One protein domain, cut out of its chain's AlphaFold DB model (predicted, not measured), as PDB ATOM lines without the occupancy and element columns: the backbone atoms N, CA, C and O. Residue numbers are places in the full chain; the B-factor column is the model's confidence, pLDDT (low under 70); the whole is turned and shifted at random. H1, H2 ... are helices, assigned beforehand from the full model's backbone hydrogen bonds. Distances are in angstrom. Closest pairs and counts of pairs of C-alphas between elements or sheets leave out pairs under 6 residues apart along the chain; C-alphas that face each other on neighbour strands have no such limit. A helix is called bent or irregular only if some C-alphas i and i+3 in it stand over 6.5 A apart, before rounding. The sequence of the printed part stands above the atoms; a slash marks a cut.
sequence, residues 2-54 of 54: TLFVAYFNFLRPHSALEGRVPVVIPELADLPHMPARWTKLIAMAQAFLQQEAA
ATOM      1  N   THR A   2      47.153  -9.811 -38.735       92.69
ATOM      2  CA  THR A   2      46.106  -9.538 -39.747       92.69
ATOM      3  C   THR A   2      45.106  -8.434 -39.377       92.69
ATOM      4  O   THR A   2      44.896  -7.523 -40.166       92.69
ATOM      5  N   LEU A   3      44.541  -8.444 -38.165       94.25
ATOM      6  CA  LEU A   3      43.578  -7.414 -37.731       94.25
ATOM      7  C   LEU A   3      44.192  -6.013 -37.609       94.25
ATOM      8  O   LEU A   3      43.527  -5.010 -37.859       94.25
ATOM      9  N   PHE A   4      45.472  -5.948 -37.248       93.44
ATOM     10  CA  PHE A   4      46.218  -4.697 -37.209       93.44
ATOM     11  C   PHE A   4      46.459  -4.172 -38.627       93.44
ATOM     12  O   PHE A   4      46.186  -3.009 -38.898       93.44
ATOM     13  N   VAL A   5      46.885  -5.037 -39.552       94.69
ATOM     14  CA  VAL A   5      47.063  -4.687 -40.972       94.69
ATOM     15  C   VAL A   5      45.743  -4.218 -41.588       94.69
ATOM     16  O   VAL A   5      45.726  -3.180 -42.247       94.69
ATOM     17  N   ALA A   6      44.639  -4.922 -41.324       93.88
ATOM     18  CA  ALA A   6      43.311  -4.531 -41.787       93.88
ATOM     19  C   ALA A   6      42.923  -3.138 -41.271       93.88
ATOM     20  O   ALA A   6      42.460  -2.297 -42.039       93.88
ATOM     21  N   TYR A   7      43.184  -2.857 -39.990       93.75
ATOM     22  CA  TYR A   7      42.966  -1.524 -39.443       93.75
ATOM     23  C   TYR A   7      43.821  -0.464 -40.139       93.75
ATOM     24  O   TYR A   7      43.277   0.500 -40.667       93.75
ATOM     25  N   PHE A   8      45.140  -0.647 -40.183       93.44
ATOM     26  CA  PHE A   8      46.059   0.375 -40.685       93.44
ATOM     27  C   PHE A   8      45.873   0.708 -42.165       93.44
ATOM     28  O   PHE A   8      46.074   1.862 -42.535       93.44
ATOM     29  N   ASN A   9      45.497  -0.274 -42.987       93.12
ATOM     30  CA  ASN A   9      45.346  -0.076 -44.427       93.12
ATOM     31  C   ASN A   9      43.923   0.320 -44.837       93.12
ATOM     32  O   ASN A   9      43.768   1.015 -45.835       93.12
ATOM     33  N   PHE A  10      42.892  -0.116 -44.101       93.38
ATOM     34  CA  PHE A  10      41.508  -0.015 -44.586       93.38
ATOM     35  C   PHE A  10      40.517   0.615 -43.611       93.38
ATOM     36  O   PHE A  10      39.515   1.162 -44.064       93.38
ATOM     37  N   LEU A  11      40.759   0.544 -42.297       93.69
ATOM     38  CA  LEU A  11      39.789   0.996 -41.282       93.69
ATOM     39  C   LEU A  11      40.283   2.188 -40.457       93.69
ATOM     40  O   LEU A  11      39.587   2.642 -39.547       93.69
ATOM     41  N   ARG A  12      41.481   2.696 -40.751       93.06
ATOM     42  CA  ARG A  12      42.016   3.913 -40.153       93.06
ATOM     43  C   ARG A  12      41.488   5.123 -40.932       93.06
ATOM     44  O   ARG A  12      41.541   5.120 -42.155       93.06
ATOM     45  N   PRO A  13      40.999   6.170 -40.254       92.81
ATOM     46  CA  PRO A  13      40.717   7.455 -40.885       92.81
ATOM     47  C   PRO A  13      41.948   8.046 -41.587       92.81
ATOM     48  O   PRO A  13      43.024   8.124 -40.982       92.81
ATOM     49  N   HIS A  14      41.793   8.506 -42.830       94.00
ATOM     50  CA  HIS A  14      42.855   9.203 -43.566       94.00
ATOM     51  C   HIS A  14      42.468  10.651 -43.868       94.00
ATOM     52  O   HIS A  14      41.357  10.937 -44.307       94.00
ATOM     53  N   SER A  15      43.415  11.574 -43.690       93.62
ATOM     54  CA  SER A  15      43.223  12.999 -43.991       93.62
ATOM     55  C   SER A  15      42.926  13.254 -45.470       93.62
ATOM     56  O   SER A  15      42.079  14.081 -45.781       93.62
ATOM     57  N   ALA A  16      43.551  12.491 -46.372       93.62
ATOM     58  CA  ALA A  16      43.289  12.545 -47.812       93.62
ATOM     59  C   ALA A  16      41.852  12.135 -48.195       93.62
ATOM     60  O   ALA A  16      41.414  12.422 -49.301       93.62
ATOM     61  N   LEU A  17      41.127  11.477 -47.284       92.44
ATOM     62  CA  LEU A  17      39.730  11.070 -47.446       92.44
ATOM     63  C   LEU A  17      38.793  11.888 -46.545       92.44
ATOM     64  O   LEU A  17      37.733  11.401 -46.159       92.44
ATOM     65  N   GLU A  18      39.192  13.100 -46.149       93.75
ATOM     66  CA  GLU A  18      38.405  13.970 -45.259       93.75
ATOM     67  C   GLU A  18      38.078  13.291 -43.915       93.75
ATOM     68  O   GLU A  18      36.987  13.421 -43.367       93.75
ATOM     69  N   GLY A  19      39.020  12.499 -43.392       91.25
ATOM     70  CA  GLY A  19      38.834  11.748 -42.149       91.25
ATOM     71  C   GLY A  19      37.973  10.491 -42.297       91.25
ATOM     72  O   GLY A  19      37.681   9.835 -41.298       91.25
ATOM     73  N   ARG A  20      37.586  10.110 -43.520       90.75
ATOM     74  CA  ARG A  20      36.900   8.841 -43.781       90.75
ATOM     75  C   ARG A  20      37.883   7.673 -43.853       90.75
ATOM     76  O   ARG A  20      39.098   7.844 -43.988       90.75
ATOM     77  N   VAL A  21      37.329   6.470 -43.731       92.75
ATOM     78  CA  VAL A  21      38.060   5.212 -43.911       92.75
ATOM     79  C   VAL A  21      38.067   4.805 -45.393       92.75
ATOM     80  O   VAL A  21      37.089   5.080 -46.090       92.75
ATOM     81  N   PRO A  22      39.125   4.141 -45.888       93.81
ATOM     82  CA  PRO A  22      39.202   3.659 -47.266       93.81
ATOM     83  C   PRO A  22      38.136   2.615 -47.604       93.81
ATOM     84  O   PRO A  22      37.654   2.578 -48.732       93.81
ATOM     85  N   VAL A  23      37.759   1.778 -46.632       93.56
ATOM     86  CA  VAL A  23      36.731   0.743 -46.798       93.56
ATOM     87  C   VAL A  23      35.674   0.895 -45.714       93.56
ATOM     88  O   VAL A  23      35.974   0.834 -44.522       93.56
ATOM     89  N   VAL A  24      34.421   1.067 -46.134       92.31
ATOM     90  CA  VAL A  24      33.270   1.123 -45.232       92.31
ATOM     91  C   VAL A  24      32.714  -0.286 -45.055       92.31
ATOM     92  O   VAL A  24      32.301  -0.915 -46.023       92.31
ATOM     93  N   ILE A  25      32.696  -0.764 -43.809       94.25
ATOM     94  CA  ILE A  25      32.099  -2.047 -43.423       94.25
ATOM     95  C   ILE A  25      30.920  -1.733 -42.492       94.25
ATOM     96  O   ILE A  25      31.167  -1.395 -41.326       94.25
ATOM     97  N   PRO A  26      29.665  -1.774 -42.981       94.50
ATOM     98  CA  PRO A  26      28.482  -1.381 -42.208       94.50
ATOM     99  C   PRO A  26      28.377  -2.089 -40.854       94.50
ATOM    100  O   PRO A  26      28.071  -1.465 -39.843       94.50
ATOM    101  N   GLU A  27      28.743  -3.367 -40.800       95.06
ATOM    102  CA  GLU A  27      28.701  -4.210 -39.603       95.06
ATOM    103  C   GLU A  27      29.646  -3.747 -38.482       95.06
ATOM    104  O   GLU A  27      29.553  -4.244 -37.357       95.06
ATOM    105  N   LEU A  28      30.576  -2.833 -38.783       94.50
ATOM    106  CA  LEU A  28      31.521  -2.257 -37.827       94.50
ATOM    107  C   LEU A  28      31.180  -0.818 -37.419       94.50
ATOM    108  O   LEU A  28      31.832  -0.297 -36.507       94.50
ATOM    109  N   ALA A  29      30.220  -0.172 -38.091       89.56
ATOM    110  CA  ALA A  29      29.948   1.258 -37.948       89.56
ATOM    111  C   ALA A  29      29.546   1.630 -36.513       89.56
ATOM    112  O   ALA A  29      30.125   2.550 -35.935       89.56
ATOM    113  N   ASP A  30      28.660   0.837 -35.911       90.19
ATOM    114  CA  ASP A  30      28.086   1.104 -34.585       90.19
ATOM    115  C   ASP A  30      28.929   0.549 -33.424       90.19
ATOM    116  O   ASP A  30      28.532   0.606 -32.259       90.19
ATOM    117  N   LEU A  31      30.110  -0.012 -33.714       94.62
ATOM    118  CA  LEU A  31      30.959  -0.613 -32.690       94.62
ATOM    119  C   LEU A  31      31.881   0.433 -32.041       94.62
ATOM    120  O   LEU A  31      32.634   1.113 -32.753       94.62
ATOM    121  N   PRO A  32      31.897   0.515 -30.694       90.12
ATOM    122  CA  PRO A  32      32.406   1.673 -29.954       90.12
ATOM    123  C   PRO A  32      33.931   1.814 -29.964       90.12
ATOM    124  O   PRO A  32      34.459   2.906 -29.772       90.12
ATOM    125  N   HIS A  33      34.667   0.721 -30.159       90.50
ATOM    126  CA  HIS A  33      36.127   0.725 -30.147       90.50
ATOM    127  C   HIS A  33      36.704  -0.428 -30.972       90.50
ATOM    128  O   HIS A  33      36.026  -1.407 -31.296       90.50
ATOM    129  N   MET A  34      37.999  -0.343 -31.279       90.31
ATOM    130  CA  MET A  34      38.690  -1.328 -32.113       90.31
ATOM    131  C   MET A  34      38.612  -2.775 -31.596       90.31
ATOM    132  O   MET A  34      38.357  -3.648 -32.423       90.31
ATOM    133  N   PRO A  35      38.721  -3.065 -30.281       93.50
ATOM    134  CA  PRO A  35      38.519  -4.430 -29.793       93.50
ATOM    135  C   PRO A  35      37.149  -5.032 -30.152       93.50
ATOM    136  O   PRO A  35      37.092  -6.175 -30.589       93.50
ATOM    137  N   ALA A  36      36.058  -4.260 -30.063       95.69
ATOM    138  CA  ALA A  36      34.729  -4.734 -30.457       95.69
ATOM    139  C   ALA A  36      34.666  -5.011 -31.968       95.69
ATOM    140  O   ALA A  36      34.151  -6.044 -32.401       95.69
ATOM    141  N   ARG A  37      35.267  -4.124 -32.775       95.12
ATOM    142  CA  ARG A  37      35.382  -4.303 -34.232       95.12
ATOM    143  C   ARG A  37      36.177  -5.552 -34.600       95.12
ATOM    144  O   ARG A  37      35.796  -6.264 -35.523       95.12
ATOM    145  N   TRP A  38      37.248  -5.858 -33.872       95.94
ATOM    146  CA  TRP A  38      38.035  -7.074 -34.074       95.94
ATOM    147  C   TRP A  38      37.237  -8.342 -33.797       95.94
ATOM    148  O   TRP A  38      37.271  -9.257 -34.615       95.94
ATOM    149  N   THR A  39      36.480  -8.385 -32.699       96.81
ATOM    150  CA  THR A  39      35.607  -9.529 -32.403       96.81
ATOM    151  C   THR A  39      34.592  -9.752 -33.522       96.81
ATOM    152  O   THR A  39      34.419 -10.884 -33.973       96.81
ATOM    153  N   LYS A  40      33.972  -8.681 -34.037       97.31
ATOM    154  CA  LYS A  40      33.030  -8.777 -35.161       97.31
ATOM    155  C   LYS A  40      33.704  -9.249 -36.453       97.31
ATOM    156  O   LYS A  40      33.160 -10.123 -37.119       97.31
ATOM    157  N   LEU A  41      34.888  -8.729 -36.781       96.50
ATOM    158  CA  LEU A  41      35.678  -9.171 -37.940       96.50
ATOM    159  C   LEU A  41      36.016 -10.663 -37.871       96.50
ATOM    160  O   LEU A  41      35.848 -11.371 -38.860       96.50
ATOM    161  N   ILE A  42      36.447 -11.149 -36.703       97.06
ATOM    162  CA  ILE A  42      36.715 -12.576 -36.494       97.06
ATOM    163  C   ILE A  42      35.431 -13.384 -36.695       97.06
ATOM    164  O   ILE A  42      35.456 -14.371 -37.421       97.06
ATOM    165  N   ALA A  43      34.310 -12.961 -36.104       97.75
ATOM    166  CA  ALA A  43      33.040 -13.674 -36.229       97.75
ATOM    167  C   ALA A  43      32.573 -13.782 -37.693       97.75
ATOM    168  O   ALA A  43      32.157 -14.853 -38.124       97.75
ATOM    169  N   MET A  44      32.691 -12.700 -38.470       97.19
ATOM    170  CA  MET A  44      32.357 -12.710 -39.901       97.19
ATOM    171  C   MET A  44      33.288 -13.626 -40.698       97.19
ATOM    172  O   MET A  44      32.816 -14.382 -41.540       97.19
ATOM    173  N   ALA A  45      34.590 -13.615 -40.398       96.69
ATOM    174  CA  ALA A  45      35.542 -14.520 -41.036       96.69
ATOM    175  C   ALA A  45      35.233 -15.995 -40.726       96.69
ATOM    176  O   ALA A  45      35.302 -16.831 -41.620       96.69
ATOM    177  N   GLN A  46      34.848 -16.323 -39.487       97.38
ATOM    178  CA  GLN A  46      34.436 -17.686 -39.129       97.38
ATOM    179  C   GLN A  46      33.166 -18.112 -39.874       97.38
ATOM    180  O   GLN A  46      33.125 -19.212 -40.416       97.38
ATOM    181  N   ALA A  47      32.160 -17.235 -39.950       97.50
ATOM    182  CA  ALA A  47      30.933 -17.514 -40.695       97.50
ATOM    183  C   ALA A  47      31.209 -17.747 -42.189       97.50
ATOM    184  O   ALA A  47      30.651 -18.668 -42.776       97.50
ATOM    185  N   PHE A  48      32.104 -16.954 -42.786       96.81
ATOM    186  CA  PHE A  48      32.536 -17.131 -44.172       96.81
ATOM    187  C   PHE A  48      33.195 -18.501 -44.396       96.81
ATOM    188  O   PHE A  48      32.785 -19.234 -45.288       96.81
ATOM    189  N   LEU A  49      34.141 -18.894 -43.536       97.12
ATOM    190  CA  LEU A  49      34.811 -20.197 -43.645       97.12
ATOM    191  C   LEU A  49      33.842 -21.377 -43.491       97.12
ATOM    192  O   LEU A  49      34.001 -22.398 -44.153       97.12
ATOM    193  N   GLN A  50      32.833 -21.252 -42.626       96.88
ATOM    194  CA  GLN A  50      31.795 -22.275 -42.475       96.88
ATOM    195  C   GLN A  50      30.904 -22.391 -43.715       96.88
ATOM    196  O   GLN A  50      30.489 -23.495 -44.049       96.88
ATOM    197  N   GLN A  51      30.614 -21.270 -44.383       96.31
ATOM    198  CA  GLN A  51      29.862 -21.259 -45.640       96.31
ATOM    199  C   GLN A  51      30.668 -21.863 -46.791       96.31
ATOM    200  O   GLN A  51      30.102 -22.599 -47.583       96.31
ATOM    201  N   GLU A  52      31.972 -21.583 -46.877       94.25
ATOM    202  CA  GLU A  52      32.839 -22.181 -47.905       94.25
ATOM    203  C   GLU A  52      33.048 -23.690 -47.721       94.25
ATOM    204  O   GLU A  52      33.307 -24.397 -48.692       94.25
ATOM    205  N   ALA A  53      32.975 -24.186 -46.485       85.06
ATOM    206  CA  ALA A  53      33.152 -25.604 -46.177       85.06
ATOM    207  C   ALA A  53      31.884 -26.460 -46.392       85.06
ATOM    208  O   ALA A  53      31.962 -27.679 -46.216       85.06
ATOM    209  N   ALA A  54      30.740 -25.841 -46.709       69.19
ATOM    210  CA  ALA A  54      29.439 -26.485 -46.915       69.19
ATOM    211  C   ALA A  54      29.150 -26.729 -48.405       69.19
ATOM    212  O   ALA A  54      28.560 -27.792 -48.703       69.19
TER     213      ALA A  54
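What this domain is: This is residues 2 to 54 of the 54 residues of an uncharacterized protein of Geobacillus kaustophilus (strain HTA426) (UniProt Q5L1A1). A short helix, H1, and a long helix, H2, stand crosswise to each other, joined by a long loop, residues 12 to 33, that runs out to a far end near Ser 15 and folds back to the start of H2. The last part of H2 and the residues after it, 45 to 54, stick out as a free arm. The printed part has 53 residues, with two named helices in the order H1, H2 and no named strand, and its class is all helix. It is loose, with a radius of gyration of the C-alphas of 12.5 A, and it spans 42 by 20 by 18 A, the arm adding to its length.

Where its parts are: H1 is residues 2 to 11, 12.4 A from first to last C-alpha, and begins at C-alpha 2 at (46.106, -9.538, -39.747). It is neither bent nor irregular, but only just: C-alphas 8 and 11 are 6.3 A apart. H2 is residues 34 to 52, 26.8 A long, from C-alpha 34 at (38.690, -1.328, -32.113) to C-alpha 52 at (32.839, -22.181, -47.905).

How they stand to each other: H1 and H2 are close but not clearly touching, with 1 pair of C-alphas within 8 A, those of Leu 3 and Trp 38, 6.6 A apart. Their lines are only just about perpendicular, at 72 degrees, and their centres are 13.9 A apart. In H1 and H2 every O i to N i+4 pair is within hydrogen-bond range.

The domain as a whole: The C-alphas farthest apart, those of Ser 15 and Ala 54, are 41.9 A apart. Without residues 45 to 54 the body has 43 residues and spans 30 by 21 by 15 A. The link from H1 to H2, 22 residues, is long. The printed part has no cut. The mean pLDDT of the printed part is 93.5, and residue 54, the chain's last residue, is under 70.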